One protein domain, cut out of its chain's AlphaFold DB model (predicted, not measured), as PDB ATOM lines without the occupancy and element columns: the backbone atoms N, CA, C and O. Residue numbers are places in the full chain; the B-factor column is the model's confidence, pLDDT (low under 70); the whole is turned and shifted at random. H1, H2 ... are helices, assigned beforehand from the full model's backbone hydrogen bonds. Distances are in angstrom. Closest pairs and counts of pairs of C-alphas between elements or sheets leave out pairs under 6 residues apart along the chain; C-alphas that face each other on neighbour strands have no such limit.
ATOM      1  N   PRO A 159     101.727  93.038 165.942       62.03
ATOM      2  CA  PRO A 159     102.469  94.252 166.296       62.03
ATOM      3  C   PRO A 159     103.993  94.099 166.179       62.03
ATOM      4  O   PRO A 159     104.655  93.489 167.026       62.03
ATOM      5  N   ILE A 160     104.563  94.692 165.129       61.28
ATOM      6  CA  ILE A 160     106.005  94.699 164.866       61.28
ATOM      7  C   ILE A 160     106.695  95.676 165.833       61.28
ATOM      8  O   ILE A 160     106.146  96.720 166.189       61.28
ATOM      9  N   GLN A 161     107.924  95.370 166.258       58.03
ATOM     10  CA  GLN A 161     108.787  96.375 166.889       58.03
ATOM     11  C   GLN A 161     109.360  97.300 165.805       58.03
ATOM     12  O   GLN A 161     110.464  97.078 165.315       58.03
ATOM     13  N   GLY A 162     108.578  98.301 165.400       60.03
ATOM     14  CA  GLY A 162     109.091  99.432 164.624       60.03
ATOM     15  C   GLY A 162     110.017 100.330 165.463       60.03
ATOM     16  O   GLY A 162     110.133 100.131 166.673       60.03
ATOM     17  N   PRO A 163     110.652 101.349 164.857       56.47
ATOM     18  CA  PRO A 163     111.588 102.253 165.542       56.47
ATOM     19  C   PRO A 163     110.914 103.249 166.508       56.47
ATOM     20  O   PRO A 163     111.588 104.075 167.116       56.47
ATOM     21  N   PHE A 164     109.588 103.192 166.625       59.16
ATOM     22  CA  PHE A 164     108.746 104.147 167.337       59.16
ATOM     23  C   PHE A 164     108.377 103.650 168.750       59.16
ATOM     24  O   PHE A 164     108.361 102.437 168.991       59.16
ATOM     25  N   PRO A 165     108.038 104.549 169.696       57.47
ATOM     26  CA  PRO A 165     107.609 104.154 171.035       57.47
ATOM     27  C   PRO A 165     106.364 103.260 171.001       57.47
ATOM     28  O   PRO A 165     105.360 103.601 170.380       57.47
ATOM     29  N   LYS A 166     106.383 102.144 171.741       57.25
ATOM     30  CA  LYS A 166     105.154 101.388 172.001       57.25
ATOM     31  C   LYS A 166     104.249 102.199 172.919       57.25
ATOM     32  O   LYS A 166     104.559 102.366 174.099       57.25
ATOM     33  N   TYR A 167     103.131 102.667 172.380       59.03
ATOM     34  CA  TYR A 167     102.091 103.333 173.150       59.03
ATOM     35  C   TYR A 167     101.603 102.402 174.267       59.03
ATOM     36  O   TYR A 167     101.202 101.264 174.020       59.03
ATOM     37  N   THR A 168     101.648 102.877 175.512       52.66
ATOM     38  CA  THR A 168     100.985 102.196 176.627       52.66
ATOM     39  C   THR A 168      99.472 102.169 176.396       52.66
ATOM     40  O   THR A 168      98.953 102.864 175.521       52.66
ATOM     41  N   GLN A 169      98.750 101.350 177.167       53.09
ATOM     42  CA  GLN A 169      97.297 101.188 177.056       53.09
ATOM     43  C   GLN A 169      96.552 102.455 177.515       53.09
ATOM     44  O   GLN A 169      95.989 102.517 178.604       53.09
ATOM     45  N   MET A 170      96.590 103.484 176.673       56.09
ATOM     46  CA  MET A 170      95.847 104.724 176.816       56.09
ATOM     47  C   MET A 170      94.358 104.448 176.613       56.09
ATOM     48  O   MET A 170      93.968 103.792 175.643       56.09
ATOM     49  N   ASP A 171      93.517 104.990 177.494       61.75
ATOM     50  CA  ASP A 171      92.075 105.017 177.266       61.75
ATOM     51  C   ASP A 171      91.758 105.729 175.941       61.75
ATOM     52  O   ASP A 171      92.417 106.706 175.560       61.75
ATOM     53  N   ARG A 172      90.710 105.271 175.244       76.81
ATOM     54  CA  ARG A 172      90.194 105.945 174.043       76.81
ATOM     55  C   ARG A 172      89.679 107.329 174.432       76.81
ATOM     56  O   ARG A 172      88.603 107.461 175.006       76.81
ATOM     57  N   THR A 173      90.478 108.344 174.135       81.12
ATOM     58  CA  THR A 173      90.374 109.696 174.701       81.12
ATOM     59  C   THR A 173      90.272 110.783 173.641       81.12
ATOM     60  O   THR A 173      89.711 111.836 173.936       81.12
ATOM     61  N   LEU A 174      90.735 110.546 172.406       85.19
ATOM     62  CA  LEU A 174      90.584 111.518 171.321       85.19
ATOM     63  C   LEU A 174      89.185 111.409 170.689       85.19
ATOM     64  O   LEU A 174      88.886 110.399 170.030       85.19
ATOM     65  N   PRO A 175      88.312 112.426 170.853       87.06
ATOM     66  CA  PRO A 175      86.999 112.445 170.226       87.06
ATOM     67  C   PRO A 175      87.122 112.606 168.713       87.06
ATOM     68  O   PRO A 175      88.127 113.088 168.191       87.06
ATOM     69  N   ARG A 176      86.068 112.213 167.999       88.19
ATOM     70  CA  ARG A 176      85.969 112.444 166.561       88.19
ATOM     71  C   ARG A 176      85.774 113.948 166.301       88.19
ATOM     72  O   ARG A 176      84.755 114.474 166.752       88.19
ATOM     73  N   PRO A 177      86.673 114.628 165.566       87.38
ATOM     74  CA  PRO A 177      86.508 116.043 165.248       87.38
ATOM     75  C   PRO A 177      85.334 116.252 164.283       87.38
ATOM     76  O   PRO A 177      84.939 115.346 163.534       87.38
ATOM     77  N   SER A 178      84.755 117.450 164.289       86.69
ATOM     78  CA  SER A 178      83.627 117.766 163.414       86.69
ATOM     79  C   SER A 178      84.085 118.037 161.973       86.69
ATOM     80  O   SER A 178      85.159 118.576 161.722       86.69
ATOM     81  N   ALA A 179      83.255 117.683 160.986       84.94
ATOM     82  CA  ALA A 179      83.605 117.885 159.574       84.94
ATOM     83  C   ALA A 179      83.763 119.376 159.200       84.94
ATOM     84  O   ALA A 179      84.520 119.699 158.287       84.94
ATOM     85  N   LYS A 180      83.099 120.281 159.937       84.75
ATOM     86  CA  LYS A 180      83.246 121.735 159.793       84.75
ATOM     87  C   LYS A 180      84.586 122.230 160.343       84.75
ATOM     88  O   LYS A 180      85.315 122.897 159.631       84.75
ATOM     89  N   GLU A 181      84.932 121.849 161.567       84.50
ATOM     90  CA  GLU A 181      86.220 122.147 162.212       84.50
ATOM     91  C   GLU A 181      87.408 121.704 161.348       84.50
ATOM     92  O   GLU A 181      88.303 122.502 161.093       84.50
ATOM     93  N   VAL A 182      87.375 120.481 160.806       84.19
ATOM     94  CA  VAL A 182      88.408 119.960 159.887       84.19
ATOM     95  C   VAL A 182      88.409 120.676 158.525       84.19
ATOM     96  O   VAL A 182      89.456 120.785 157.888       84.19
ATOM     97  N   ALA A 183      87.274 121.213 158.066       83.38
ATOM     98  CA  ALA A 183      87.244 122.095 156.897       83.38
ATOM     99  C   ALA A 183      87.904 123.454 157.186       83.38
ATOM    100  O   ALA A 183      88.758 123.891 156.419       83.38
ATOM    101  N   GLU A 184      87.564 124.071 158.319       84.69
ATOM    102  CA  GLU A 184      88.056 125.386 158.751       84.69
ATOM    103  C   GLU A 184      89.553 125.386 159.123       84.69
ATOM    104  O   GLU A 184      90.200 126.424 159.005       84.69
ATOM    105  N   THR A 185      90.114 124.246 159.547       81.38
ATOM    106  CA  THR A 185      91.506 124.140 160.041       81.38
ATOM    107  C   THR A 185      92.469 123.386 159.123       81.38
ATOM    108  O   THR A 185      93.653 123.709 159.097       81.38
ATOM    109  N   LEU A 186      91.997 122.374 158.385       80.75
ATOM    110  CA  LEU A 186      92.856 121.371 157.732       80.75
ATOM    111  C   LEU A 186      92.545 121.174 156.234       80.75
ATOM    112  O   LEU A 186      93.116 120.280 155.603       80.75
ATOM    113  N   GLY A 187      91.650 121.989 155.656       70.69
ATOM    114  CA  GLY A 187      91.288 121.944 154.231       70.69
ATOM    115  C   GLY A 187      90.305 120.827 153.848       70.69
ATOM    116  O   GLY A 187      90.265 120.398 152.696       70.69
ATOM    117  N   GLY A 188      89.537 120.307 154.811       71.44
ATOM    118  CA  GLY A 188      88.500 119.292 154.580       71.44
ATOM    119  C   GLY A 188      87.204 119.813 153.932       71.44
ATOM    120  O   GLY A 188      87.047 120.993 153.631       71.44
ATOM    121  N   LYS A 189      86.220 118.918 153.754       76.19
ATOM    122  CA  LYS A 189      84.864 119.265 153.288       76.19
ATOM    123  C   LYS A 189      83.906 119.366 154.470       76.19
ATOM    124  O   LYS A 189      83.684 118.371 155.154       76.19
ATOM    125  N   GLU A 190      83.256 120.520 154.636       77.31
ATOM    126  CA  GLU A 190      82.366 120.837 155.774       77.31
ATOM    127  C   GLU A 190      81.320 119.752 156.094       77.31
ATOM    128  O   GLU A 190      80.904 119.572 157.236       77.31
ATOM    129  N   HIS A 191      80.865 119.052 155.053       74.81
ATOM    130  CA  HIS A 191      79.752 118.108 155.070       74.81
ATOM    131  C   HIS A 191      80.180 116.628 155.144       74.81
ATOM    132  O   HIS A 191      79.312 115.757 155.180       74.81
ATOM    133  N   SER A 192      81.483 116.309 155.170       77.94
ATOM    134  CA  SER A 192      81.958 114.938 155.417       77.94
ATOM    135  C   SER A 192      83.417 114.888 155.875       77.94
ATOM    136  O   SER A 192      84.308 115.392 155.192       77.94
ATOM    137  N   LEU A 193      83.673 114.195 156.989       82.25
ATOM    138  CA  LEU A 193      85.025 113.916 157.478       82.25
ATOM    139  C   LEU A 193      85.716 112.913 156.539       82.25
ATOM    140  O   LEU A 193      85.473 111.707 156.621       82.25
ATOM    141  N   GLN A 194      86.557 113.421 155.639       84.81
ATOM    142  CA  GLN A 194      87.399 112.624 154.744       84.81
ATOM    143  C   GLN A 194      88.836 112.561 155.272       84.81
ATOM    144  O   GLN A 194      89.259 113.429 156.031       84.81
ATOM    145  N   PHE A 195      89.591 111.545 154.855       87.25
ATOM    146  CA  PHE A 195      91.020 111.470 155.140       87.25
ATOM    147  C   PHE A 195      91.772 112.549 154.352       87.25
ATOM    148  O   PHE A 195      91.608 112.653 153.136       87.25
ATOM    149  N   THR A 196      92.629 113.302 155.036       87.62
ATOM    150  CA  THR A 196      93.673 114.135 154.430       87.62
ATOM    151  C   THR A 196      94.978 113.877 155.177       87.62
ATOM    152  O   THR A 196      94.955 113.529 156.360       87.62
ATOM    153  N   SER A 197      96.122 114.065 154.517       89.06
ATOM    154  CA  SER A 197      97.428 113.923 155.174       89.06
ATOM    155  C   SER A 197      97.560 114.871 156.372       89.06
ATOM    156  O   SER A 197      98.073 114.471 157.409       89.06
ATOM    157  N   ASN A 198      97.014 116.089 156.265       89.50
ATOM    158  CA  ASN A 198      97.023 117.090 157.334       89.50
ATOM    159  C   ASN A 198      96.208 116.637 158.559       89.50
ATOM    160  O   ASN A 198      96.693 116.754 159.677       89.50
ATOM    161  N   LEU A 199      95.015 116.055 158.363       89.56
ATOM    162  CA  LEU A 199      94.209 115.470 159.449       89.56
ATOM    163  C   LEU A 199      94.933 114.317 160.157       89.56
ATOM    164  O   LEU A 199      94.678 114.046 161.327       89.56
ATOM    165  N   TYR A 200      95.825 113.624 159.452       89.56
ATOM    166  CA  TYR A 200      96.608 112.543 160.035       89.56
ATOM    167  C   TYR A 200      97.854 113.053 160.772       89.56
ATOM    168  O   TYR A 200      98.176 112.517 161.824       89.56
ATOM    169  N   VAL A 201      98.495 114.125 160.291       90.69
ATOM    170  CA  VAL A 201      99.560 114.836 161.025       90.69
ATOM    171  C   VAL A 201      99.016 115.455 162.319       90.69
ATOM    172  O   VAL A 201      99.572 115.194 163.378       90.69
ATOM    173  N   ASP A 202      97.868 116.138 162.269       89.06
ATOM    174  CA  ASP A 202      97.143 116.654 163.448       89.06
ATOM    175  C   ASP A 202      96.834 115.550 164.482       89.06
ATOM    176  O   ASP A 202      96.936 115.764 165.691       89.06
ATOM    177  N   LEU A 203      96.511 114.334 164.024       88.81
ATOM    178  CA  LEU A 203      96.291 113.179 164.898       88.81
ATOM    179  C   LEU A 203      97.589 112.645 165.536       88.81
ATOM    180  O   LEU A 203      97.539 112.143 166.659       88.81
ATOM    181  N   ILE A 204      98.735 112.750 164.852       88.62
ATOM    182  CA  ILE A 204     100.053 112.416 165.415       88.62
ATOM    183  C   ILE A 204     100.449 113.472 166.456       88.62
ATOM    184  O   ILE A 204     100.775 113.123 167.593       88.62
ATOM    185  N   GLU A 205     100.342 114.755 166.104       88.56
ATOM    186  CA  GLU A 205     100.684 115.895 166.965       88.56
ATOM    187  C   GLU A 205      99.883 115.896 168.275       88.56
ATOM    188  O   GLU A 205     100.429 116.153 169.348       88.56
ATOM    189  N   LYS A 206      98.604 115.501 168.223       86.94
ATOM    190  CA  LYS A 206      97.729 115.365 169.402       86.94
ATOM    191  C   LYS A 206      98.126 114.264 170.393       86.94
ATOM    192  O   LYS A 206      97.498 114.184 171.450       86.94
ATOM    193  N   VAL A 207      99.122 113.423 170.092       84.94
ATOM    194  CA  VAL A 207      99.571 112.346 170.999       84.94
ATOM    195  C   VAL A 207     101.085 112.309 171.211       84.94
ATOM    196  O   VAL A 207     101.520 111.995 172.316       84.94
ATOM    197  N   LEU A 208     101.889 112.641 170.197       83.38
ATOM    198  CA  LEU A 208     103.348 112.743 170.322       83.38
ATOM    199  C   LEU A 208     103.831 114.157 170.688       83.38
ATOM    200  O   LEU A 208     104.977 114.308 171.108       83.38
ATOM    201  N   GLY A 209     102.975 115.175 170.572       85.25
ATOM    202  CA  GLY A 209     103.366 116.582 170.657       85.25
ATOM    203  C   GLY A 209     103.751 117.162 169.289       85.25
ATOM    204  O   GLY A 209     103.722 116.453 168.285       85.25
ATOM    205  N   PRO A 210     104.087 118.459 169.216       87.56
ATOM    206  CA  PRO A 210     104.416 119.127 167.959       87.56
ATOM    207  C   PRO A 210     105.662 118.537 167.272       87.56
ATOM    208  O   PRO A 210     106.579 118.009 167.915       87.56
ATOM    209  N   GLN A 211     105.714 118.660 165.943       84.00
ATOM    210  CA  GLN A 211     106.807 118.146 165.108       84.00
ATOM    211  C   GLN A 211     108.162 118.800 165.453       84.00
ATOM    212  O   GLN A 211     109.204 118.149 165.343       84.00
ATOM    213  N   GLU A 212     108.157 120.050 165.925       85.31
ATOM    214  CA  GLU A 212     109.331 120.811 166.371       85.31
ATOM    215  C   GLU A 212     110.023 120.205 167.601       85.31
ATOM    216  O   GLU A 212     111.240 120.340 167.743       85.31
ATOM    217  N   GLU A 213     109.276 119.526 168.476       83.81
ATOM    218  CA  GLU A 213     109.813 118.811 169.644       83.81
ATOM    219  C   GLU A 213     110.291 117.396 169.265       83.81
ATOM    220  O   GLU A 213     111.204 116.844 169.881       83.81
ATOM    221  N   ASN A 214     109.739 116.832 168.188       83.25
ATOM    222  CA  ASN A 214     109.934 115.448 167.757       83.25
ATOM    223  C   ASN A 214     110.748 115.316 166.457       83.25
ATOM    224  O   ASN A 214     110.477 114.448 165.637       83.25
ATOM    225  N   GLN A 215     111.795 116.127 166.279       80.12
ATOM    226  CA  GLN A 215     112.631 116.191 165.057       80.12
ATOM    227  C   GLN A 215     113.319 114.869 164.643       80.12
ATOM    228  O   GLN A 215     113.915 114.789 163.572       80.12
ATOM    229  N   HIS A 216     113.267 113.837 165.488       81.06
ATOM    230  CA  HIS A 216     113.753 112.486 165.198       81.06
ATOM    231  C   HIS A 216     112.705 111.599 164.493       81.06
ATOM    232  O   HIS A 216     113.020 110.477 164.102       81.06
ATOM    233  N   LEU A 217     111.473 112.095 164.337       84.31
ATOM    234  CA  LEU A 217     110.341 111.446 163.679       84.31
ATOM    235  C   LEU A 217     109.901 112.306 162.486       84.31
ATOM    236  O   LEU A 217     109.754 113.516 162.632       84.31
ATOM    237  N   ASP A 218     109.640 111.691 161.333       88.88
ATOM    238  CA  ASP A 218     108.992 112.362 160.198       88.88
ATOM    239  C   ASP A 218     107.507 111.976 160.168       88.88
ATOM    240  O   ASP A 218     107.136 110.874 159.746       88.88
ATOM    241  N   TYR A 219     106.642 112.899 160.593       90.06
ATOM    242  CA  TYR A 219     105.200 112.663 160.615       90.06
ATOM    243  C   TYR A 219     104.629 112.434 159.204       90.06
ATOM    244  O   TYR A 219     103.666 111.682 159.056       90.06
ATOM    245  N   ARG A 220     105.235 112.984 158.140       89.94
ATOM    246  CA  ARG A 220     104.814 112.745 156.746       89.94
ATOM    247  C   ARG A 220     105.210 111.349 156.266       89.94
ATOM    248  O   ARG A 220     104.412 110.713 155.576       89.94
ATOM    249  N   ALA A 221     106.378 110.839 156.658       89.62
ATOM    250  CA  ALA A 221     106.747 109.442 156.417       89.62
ATOM    251  C   ALA A 221     105.803 108.476 157.154       89.62
ATOM    252  O   ALA A 221     105.308 107.524 156.548       89.62
ATOM    253  N   MET A 222     105.458 108.769 158.413       89.00
ATOM    254  CA  MET A 222     104.487 107.985 159.192       89.00
ATOM    255  C   MET A 222     103.092 107.983 158.537       89.00
ATOM    256  O   MET A 222     102.442 106.938 158.477       89.00
ATOM    257  N   VAL A 223     102.654 109.112 157.956       91.12
ATOM    258  CA  VAL A 223     101.431 109.177 157.129       91.12
ATOM    259  C   VAL A 223     101.546 108.273 155.894       91.12
ATOM    260  O   VAL A 223     100.621 107.505 155.619       91.12
ATOM    261  N   LYS A 224     102.666 108.323 155.153       91.19
ATOM    262  CA  LYS A 224     102.892 107.467 153.972       91.19
ATOM    263  C   LYS A 224     102.840 105.977 154.335       91.19
ATOM    264  O   LYS A 224     102.126 105.224 153.672       91.19
ATOM    265  N   GLU A 225     103.526 105.548 155.396       90.19
ATOM    266  CA  GLU A 225     103.532 104.138 155.812       90.19
ATOM    267  C   GLU A 225     102.143 103.677 156.284       90.19
ATOM    268  O   GLU A 225     101.660 102.635 155.841       90.19
ATOM    269  N   ALA A 226     101.420 104.488 157.066       90.69
ATOM    270  CA  ALA A 226     100.055 104.160 157.482       90.69
ATOM    271  C   ALA A 226      99.078 104.040 156.295       90.69
ATOM    272  O   ALA A 226      98.188 103.184 156.302       90.69
ATOM    273  N   ILE A 227      99.260 104.843 155.238       91.69
ATOM    274  CA  ILE A 227      98.525 104.700 153.974       91.69
ATOM    275  C   ILE A 227      98.877 103.373 153.282       91.69
ATOM    276  O   ILE A 227      97.970 102.685 152.808       91.69
ATOM    277  N   MET A 228     100.155 102.981 153.227       92.31
ATOM    278  CA  MET A 228     100.575 101.691 152.653       92.31
ATOM    279  C   MET A 228      99.992 100.503 153.426       92.31
ATOM    280  O   MET A 228      99.389  99.612 152.823       92.31
ATOM    281  N   ILE A 229     100.077 100.526 154.757       92.06
ATOM    282  CA  ILE A 229      99.499  99.496 155.625       92.06
ATOM    283  C   ILE A 229      97.974  99.453 155.464       92.06
ATOM    284  O   ILE A 229      97.414  98.373 155.288       92.06
ATOM    285  N   THR A 230      97.290 100.600 155.392       93.25
ATOM    286  CA  THR A 230      95.840 100.636 155.122       93.25
ATOM    287  C   THR A 230      95.498 100.028 153.756       93.25
ATOM    288  O   THR A 230      94.582  99.207 153.669       93.25
ATOM    289  N   LYS A 231      96.245 100.369 152.691       92.94
ATOM    290  CA  LYS A 231      96.100  99.764 151.351       92.94
ATOM    291  C   LYS A 231      96.245  98.225 151.433       92.94
ATOM    292  O   LYS A 231      95.435  97.511 150.837       92.94
ATOM    293  N   ALA A 232      97.210  97.713 152.205       92.94
ATOM    294  CA  ALA A 232      97.457  96.279 152.388       92.94
ATOM    295  C   ALA A 232      96.382  95.559 153.231       92.94
ATOM    296  O   ALA A 232      95.914  94.487 152.838       92.94
ATOM    297  N   VAL A 233      95.945  96.146 154.352       93.88
ATOM    298  CA  VAL A 233      94.882  95.599 155.221       93.88
ATOM    299  C   VAL A 233      93.559  95.511 154.460       93.88
ATOM    300  O   VAL A 233      92.933  94.452 154.446       93.88
ATOM    301  N   VAL A 234      93.169  96.573 153.742       93.69
ATOM    302  CA  VAL A 234      91.968  96.578 152.886       93.69
ATOM    303  C   VAL A 234      92.036  95.481 151.821       93.69
ATOM    304  O   VAL A 234      91.043  94.788 151.596       93.69
ATOM    305  N   SER A 235      93.196  95.288 151.182       92.19
ATOM    306  CA  SER A 235      93.373  94.216 150.196       92.19
ATOM    307  C   SER A 235      93.213  92.830 150.827       92.19
ATOM    308  O   SER A 235      92.518  91.982 150.269       92.19
ATOM    309  N   HIS A 236      93.805  92.605 152.006       93.12
ATOM    310  CA  HIS A 236      93.727  91.315 152.687       93.12
ATOM    311  C   HIS A 236      92.313  90.974 153.162       93.12
ATOM    312  O   HIS A 236      91.871  89.850 152.955       93.12
ATOM    313  N   VAL A 237      91.592  91.923 153.765       93.75
ATOM    314  CA  VAL A 237      90.217  91.693 154.236       93.75
ATOM    315  C   VAL A 237      89.298  91.369 153.053       93.75
ATOM    316  O   VAL A 237      88.512  90.424 153.122       93.75
ATOM    317  N   LYS A 238      89.429  92.076 151.919       92.75
ATOM    318  CA  LYS A 238      88.644  91.739 150.720       92.75
ATOM    319  C   LYS A 238      88.923  90.329 150.202       92.75
ATOM    320  O   LYS A 238      87.983  89.632 149.833       92.75
ATOM    321  N   GLU A 239      90.180  89.901 150.205       92.25
ATOM    322  CA  GLU A 239      90.575  88.543 149.825       92.25
ATOM    323  C   GLU A 239      90.036  87.486 150.810       92.25
ATOM    324  O   GLU A 239      89.355  86.547 150.395       92.25
ATOM    325  N   ALA A 240      90.276  87.670 152.113       93.62
ATOM    326  CA  ALA A 240      89.941  86.712 153.167       93.62
ATOM    327  C   ALA A 240      88.432  86.435 153.261       93.62
ATOM    328  O   ALA A 240      88.015  85.276 153.274       93.62
ATOM    329  N   HIS A 241      87.604  87.485 153.245       93.06
ATOM    330  CA  HIS A 241      86.141  87.359 153.286       93.06
ATOM    331  C   HIS A 241      85.499  87.286 151.883       93.06
ATOM    332  O   HIS A 241      84.276  87.338 151.771       93.06
ATOM    333  N   ARG A 242      86.302  87.165 150.810       92.25
ATOM    334  CA  ARG A 242      85.865  87.069 149.399       92.25
ATOM    335  C   ARG A 242      84.902  88.185 148.964       92.25
ATOM    336  O   ARG A 242      83.919  87.946 148.262       92.25
ATOM    337  N   ILE A 243      85.184  89.409 149.397       91.25
ATOM    338  CA  ILE A 243      84.350  90.587 149.155       91.25
ATOM    339  C   ILE A 243      84.552  91.083 147.721       91.25
ATOM    340  O   ILE A 243      85.684  91.288 147.281       91.25
ATOM    341  N   ASP A 244      83.447  91.356 147.026       88.19
ATOM    342  CA  ASP A 244      83.443  92.039 145.730       88.19
ATOM    343  C   ASP A 244      84.270  93.351 145.795       88.19
ATOM    344  O   ASP A 244      83.984  94.224 146.627       88.19
ATOM    345  N   PRO A 245      85.290  93.527 144.929       85.12
ATOM    346  CA  PRO A 245      86.088  94.746 144.859       85.12
ATOM    347  C   PRO A 245      85.279  96.048 144.775       85.12
ATOM    348  O   PRO A 245      85.746  97.055 145.319       85.12
ATOM    349  N   GLU A 246      84.096  96.046 144.153       86.31
ATOM    350  CA  GLU A 246      83.242  97.230 143.990       86.31
ATOM    351  C   GLU A 246      82.275  97.474 145.168       86.31
ATOM    352  O   GLU A 246      81.706  98.567 145.284       86.31
ATOM    353  N   LEU A 247      82.120  96.512 146.089       90.00
ATOM    354  CA  LEU A 247      81.193  96.639 147.214       90.00
ATOM    355  C   LEU A 247      81.632  97.755 148.174       90.00
ATOM    356  O   LEU A 247      82.706  97.721 148.781       90.00
ATOM    357  N   ARG A 248      80.773  98.770 148.319       89.75
ATOM    358  CA  ARG A 248      81.050  99.971 149.124       89.75
ATOM    359  C   ARG A 248      81.152  99.646 150.612       89.75
ATOM    360  O   ARG A 248      80.342  98.886 151.137       89.75
ATOM    361  N   TRP A 249      82.049 100.350 151.307       91.19
ATOM    362  CA  TRP A 249      82.285 100.216 152.751       91.19
ATOM    363  C   TRP A 249      81.005 100.288 153.599       91.19
ATOM    364  O   TRP A 249      80.851  99.550 154.567       91.19
ATOM    365  N   SER A 250      80.038 101.118 153.193       89.31
ATOM    366  CA  SER A 250      78.722 101.225 153.834       89.31
ATOM    367  C   SER A 250      78.011  99.877 153.990       89.31
ATOM    368  O   SER A 250      77.426  99.632 155.043       89.31
ATOM    369  N   TYR A 251      78.108  98.995 152.992       91.25
ATOM    370  CA  TYR A 251      77.369  97.730 152.906       91.25
ATOM    371  C   TYR A 251      78.122  96.511 153.464       91.25
ATOM    372  O   TYR A 251      77.580  95.413 153.443       91.25
ATOM    373  N   ILE A 252      79.351  96.683 153.962       93.75
ATOM    374  CA  ILE A 252      80.114  95.591 154.588       93.75
ATOM    375  C   ILE A 252      79.500  95.216 155.944       93.75
ATOM    376  O   ILE A 252      78.964  96.077 156.649       93.75
ATOM    377  N   ASP A 253      79.585  93.941 156.314       93.56
ATOM    378  CA  ASP A 253      79.113  93.416 157.597       93.56
ATOM    379  C   ASP A 253      79.741  94.177 158.794       93.56
ATOM    380  O   ASP A 253      80.949  94.443 158.772       93.56
ATOM    381  N   PRO A 254      78.974  94.557 159.839       93.06
ATOM    382  CA  PRO A 254      79.509  95.197 161.048       93.06
ATOM    383  C   PRO A 254      80.650  94.424 161.729       93.06
ATOM    384  O   PRO A 254      81.574  95.044 162.254       93.06
ATOM    385  N   THR A 255      80.615  93.093 161.677       93.25
ATOM    386  CA  THR A 255      81.634  92.190 162.232       93.25
ATOM    387  C   THR A 255      82.948  92.346 161.475       93.25
ATOM    388  O   THR A 255      83.975  92.657 162.072       93.25
ATOM    389  N   VAL A 256      82.893  92.254 160.141       93.38
ATOM    390  CA  VAL A 256      84.059  92.432 159.258       93.38
ATOM    391  C   VAL A 256      84.591  93.867 159.340       93.38
ATOM    392  O   VAL A 256      85.801  94.081 159.306       93.38
ATOM    393  N   LYS A 257      83.718  94.871 159.516       94.44
ATOM    394  CA  LYS A 257      84.141  96.258 159.786       94.44
ATOM    395  C   LYS A 257      84.976  96.357 161.065       94.44
ATOM    396  O   LYS A 257      86.059  96.935 161.027       94.44
ATOM    397  N   LEU A 258      84.496  95.775 162.168       93.25
ATOM    398  CA  LEU A 258      85.194  95.771 163.457       93.25
ATOM    399  C   LEU A 258      86.523  95.005 163.394       93.25
ATOM    400  O   LEU A 258      87.529  95.481 163.915       93.25
ATOM    401  N   GLU A 259      86.545  93.860 162.714       92.94
ATOM    402  CA  GLU A 259      87.758  93.084 162.447       92.94
ATOM    403  C   GLU A 259      88.780  93.894 161.628       92.94
ATOM    404  O   GLU A 259      89.940  93.996 162.024       92.94
ATOM    405  N   THR A 260      88.342  94.583 160.566       94.12
ATOM    406  CA  THR A 260      89.208  95.476 159.771       94.12
ATOM    407  C   THR A 260      89.810  96.592 160.631       94.12
ATOM    408  O   THR A 260      90.993  96.899 160.480       94.12
ATOM    409  N   TYR A 261      89.033  97.195 161.545       93.50
ATOM    410  CA  TYR A 261      89.554  98.223 162.453       93.50
ATOM    411  C   TYR A 261      90.629  97.665 163.390       93.50
ATOM    412  O   TYR A 261      91.678  98.286 163.530       93.50
ATOM    413  N   LYS A 262      90.401  96.489 163.989       90.38
ATOM    414  CA  LYS A 262      91.370  95.831 164.880       90.38
ATOM    415  C   LYS A 262      92.659  95.445 164.157       90.38
ATOM    416  O   LYS A 262      93.745  95.722 164.659       90.38
ATOM    417  N   ILE A 263      92.548  94.850 162.966       92.50
ATOM    418  CA  ILE A 263      93.711  94.488 162.146       92.50
ATOM    419  C   ILE A 263      94.508  95.746 161.779       92.50
ATOM    420  O   ILE A 263      95.733  95.715 161.855       92.50
ATOM    421  N   LEU A 264      93.847  96.862 161.442       92.50
ATOM    422  CA  LEU A 264      94.547  98.113 161.143       92.50
ATOM    423  C   LEU A 264      95.211  98.732 162.383       92.50
ATOM    424  O   LEU A 264      96.383  99.081 162.312       92.50
ATOM    425  N   GLU A 265      94.509  98.829 163.517       88.75
ATOM    426  CA  GLU A 265      95.071  99.364 164.770       88.75
ATOM    427  C   GLU A 265      96.236  98.527 165.326       88.75
ATOM    428  O   GLU A 265      97.096  99.074 166.015       88.75
ATOM    429  N   SER A 266      96.279  97.224 165.028       86.75
ATOM    430  CA  SER A 266      97.433  96.352 165.286       86.75
ATOM    431  C   SER A 266      98.567  96.604 164.292       86.75
ATOM    432  O   SER A 266      99.714  96.812 164.685       86.75
ATOM    433  N   ALA A 267      98.255  96.625 162.992       87.44
ATOM    434  CA  ALA A 267      99.252  96.771 161.937       87.44
ATOM    435  C   ALA A 267      99.956  98.138 161.948       87.44
ATOM    436  O   ALA A 267     101.099  98.225 161.512       87.44
ATOM    437  N   THR A 268      99.302  99.197 162.440       86.56
ATOM    438  CA  THR A 268      99.905 100.530 162.608       86.56
ATOM    439  C   THR A 268     100.322 100.830 164.051       86.56
ATOM    440  O   THR A 268     100.542 101.997 164.357       86.56
ATOM    441  N   GLU A 269     100.398  99.843 164.952       81.94
ATOM    442  CA  GLU A 269     100.665 100.087 166.383       81.94
ATOM    443  C   GLU A 269     102.017 100.762 166.649       81.94
ATOM    444  O   GLU A 269     102.126 101.557 167.579       81.94
ATOM    445  N   HIS A 270     103.041 100.489 165.835       76.00
ATOM    446  CA  HIS A 270     104.307 101.219 165.902       76.00
ATOM    447  C   HIS A 270     104.146 102.655 165.393       76.00
ATOM    448  O   HIS A 270     104.589 103.589 166.049       76.00
ATOM    449  N   LEU A 271     103.486 102.848 164.251       73.50
ATOM    450  CA  LEU A 271     103.352 104.167 163.630       73.50
ATOM    451  C   LEU A 271     102.513 105.125 164.463       73.50
ATOM    452  O   LEU A 271     102.941 106.241 164.739       73.50
ATOM    453  N   LEU A 272     101.295 104.718 164.814       69.88
ATOM    454  CA  LEU A 272     100.296 105.634 165.331       69.88
ATOM    455  C   LEU A 272      99.429 105.044 166.440       69.88
ATOM    456  O   LEU A 272      98.948 103.909 166.346       69.88
ATOM    457  N   PRO A 273      99.041 105.895 167.400       67.31
ATOM    458  CA  PRO A 273      98.066 105.576 168.422       67.31
ATOM    459  C   PRO A 273      96.637 105.682 167.862       67.31
ATOM    460  O   PRO A 273      95.776 106.319 168.463       67.31
ATOM    461  N   LEU A 274      96.315 105.021 166.738       82.12
ATOM    462  CA  LEU A 274      94.912 104.897 166.292       82.12
ATOM    463  C   LEU A 274      94.021 104.346 167.425       82.12
ATOM    464  O   LEU A 274      92.876 104.770 167.577       82.12
ATOM    465  N   LYS A 275      94.611 103.510 168.291       79.69
ATOM    466  CA  LYS A 275      94.041 102.987 169.536       79.69
ATOM    467  C   LYS A 275      93.522 104.055 170.519       79.69
ATOM    468  O   LYS A 275      92.655 103.707 171.312       79.69
ATOM    469  N   VAL A 276      93.963 105.327 170.476       82.31
ATOM    470  CA  VAL A 276      93.384 106.405 171.323       82.31
ATOM    471  C   VAL A 276      92.139 107.062 170.729       82.31
ATOM    472  O   VAL A 276      91.448 107.803 171.429       82.31
ATOM    473  N   CYS A 277      91.812 106.800 169.460       87.44
ATOM    474  CA  CYS A 277      90.595 107.321 168.846       87.44
ATOM    475  C   CYS A 277      89.362 106.648 169.459       87.44
ATOM    476  O   CYS A 277      89.245 105.416 169.453       87.44
ATOM    477  N   LEU A 278      88.403 107.447 169.929       85.56
ATOM    478  CA  LEU A 278      87.085 106.945 170.323       85.56
ATOM    479  C   LEU A 278      86.406 106.197 169.163       85.56
ATOM    480  O   LEU A 278      86.523 106.580 168.001       85.56
ATOM    481  N   GLU A 279      85.715 105.099 169.480       85.69
ATOM    482  CA  GLU A 279      84.876 104.343 168.529       85.69
ATOM    483  C   GLU A 279      85.575 103.935 167.206       85.69
ATOM    484  O   GLU A 279      84.923 103.800 166.171       85.69
ATOM    485  N   TYR A 280      86.902 103.733 167.221       89.00
ATOM    486  CA  TYR A 280      87.729 103.442 166.036       89.00
ATOM    487  C   TYR A 280      87.660 104.525 164.929       89.00
ATOM    488  O   TYR A 280      87.915 104.235 163.756       89.00
ATOM    489  N   TRP A 281      87.321 105.786 165.255       90.50
ATOM    490  CA  TRP A 281      87.020 106.803 164.232       90.50
ATOM    491  C   TRP A 281      88.189 107.077 163.268       90.50
ATOM    492  O   TRP A 281      87.952 107.244 162.071       90.50
ATOM    493  N   GLY A 282      89.439 107.069 163.748       90.44
ATOM    494  CA  GLY A 282      90.628 107.280 162.912       90.44
ATOM    495  C   GLY A 282      90.828 106.159 161.887       90.44
ATOM    496  O   GLY A 282      90.984 106.421 160.691       90.44
ATOM    497  N   ALA A 283      90.707 104.901 162.327       92.25
ATOM    498  CA  ALA A 283      90.728 103.732 161.447       92.25
ATOM    499  C   ALA A 283      89.571 103.772 160.430       92.25
ATOM    500  O   ALA A 283      89.774 103.501 159.247       92.25
ATOM    501  N   HIS A 284      88.368 104.187 160.847       92.69
ATOM    502  CA  HIS A 284      87.230 104.373 159.942       92.69
ATOM    503  C   HIS A 284      87.502 105.417 158.850       92.69
ATOM    504  O   HIS A 284      87.178 105.176 157.684       92.69
ATOM    505  N   VAL A 285      88.094 106.564 159.195       90.25
ATOM    506  CA  VAL A 285      88.431 107.619 158.226       90.25
ATOM    507  C   VAL A 285      89.474 107.121 157.219       90.25
ATOM    508  O   VAL A 285      89.260 107.279 156.019       90.25
ATOM    509  N   LEU A 286      90.529 106.429 157.662       91.50
ATOM    510  CA  LEU A 286      91.492 105.769 156.770       91.50
ATOM    511  C   LEU A 286      90.811 104.759 155.829       91.50
ATOM    512  O   LEU A 286      90.822 104.921 154.605       91.50
ATOM    513  N   ILE A 287      90.172 103.730 156.392       93.50
ATOM    514  CA  ILE A 287      89.618 102.603 155.628       93.50
ATOM    515  C   ILE A 287      88.546 103.073 154.645       93.50
ATOM    516  O   ILE A 287      88.562 102.658 153.490       93.50
ATOM    517  N   SER A 288      87.647 103.974 155.050       89.75
ATOM    518  CA  SER A 288      86.565 104.457 154.180       89.75
ATOM    519  C   SER A 288      87.057 105.174 152.916       89.75
ATOM    520  O   SER A 288      86.376 105.102 151.890       89.75
ATOM    521  N   ASN A 289      88.238 105.806 152.949       89.00
ATOM    522  CA  ASN A 289      88.824 106.471 151.782       89.00
ATOM    523  C   ASN A 289      89.589 105.491 150.873       89.00
ATOM    524  O   ASN A 289      89.517 105.621 149.651       89.00
ATOM    525  N   PHE A 290      90.237 104.459 151.428       89.94
ATOM    526  CA  PHE A 290      90.968 103.460 150.632       89.94
ATOM    527  C   PHE A 290      90.135 102.232 150.207       89.94
ATOM    528  O   PHE A 290      90.551 101.508 149.300       89.94
TER     529      PHE A 290
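Overview. This is residues 159 to 290 of the 325 residues of an uncharacterized protein of Rhizopus microsporus var. microsporus (UniProt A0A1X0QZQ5). H3, the longest helix, folds back into H4 as a splayed hairpin, and H5 crosses both; H2 crosses the beginning of H3, and H1 lies farthest out. The all-helix printed part has 132 residues with five named helices, H1 to H5 in order, and no named strand. It is compact, with a radius of gyration of the C-alphas of 14.8 A, spanning 45 by 37 by 26 A.

Arrangement. After residues 159 to 178, find H1, residues 179 to 186; it only just touches H2, residues 197 to 208, with 3 pairs of C-alphas within 8 A, the closest Leu 186 and Asn 198, 6.0 A. Residues 219 to 223 of H3, residues 219 to 240, touch H2; closest are C-alphas 201 and 219, 6.1 A. H4, residues 254 to 267, makes a hairpin with H3, a steep tilt of 42 degrees, opposite ways; closest are C-alphas 233 and 264, 6.4 A. H5, residues 278 to 290, touches H4 about perpendicular, 90 degrees, closest at C-alphas 261 and 283, 5.7 A, and H3 at C-alphas 231 and 290, 6.4 A. Every O i to N i+4 pair is within hydrogen-bond range in H1, H3 and H4, 7 of 8 in H2, 6 of 9 in H5.

Along the chain. Find C-alpha 219 at (105.200, 112.663, 160.615); H3 runs 31.0 A from there. H5 runs 20.4 A to C-alpha 290 at (90.968, 103.460, 150.632).

Size, cuts and confidence. The printed part has no cut; the H3 to H4 link is long. Residues 159 to 171 and 272 to 273 have pLDDT under 70.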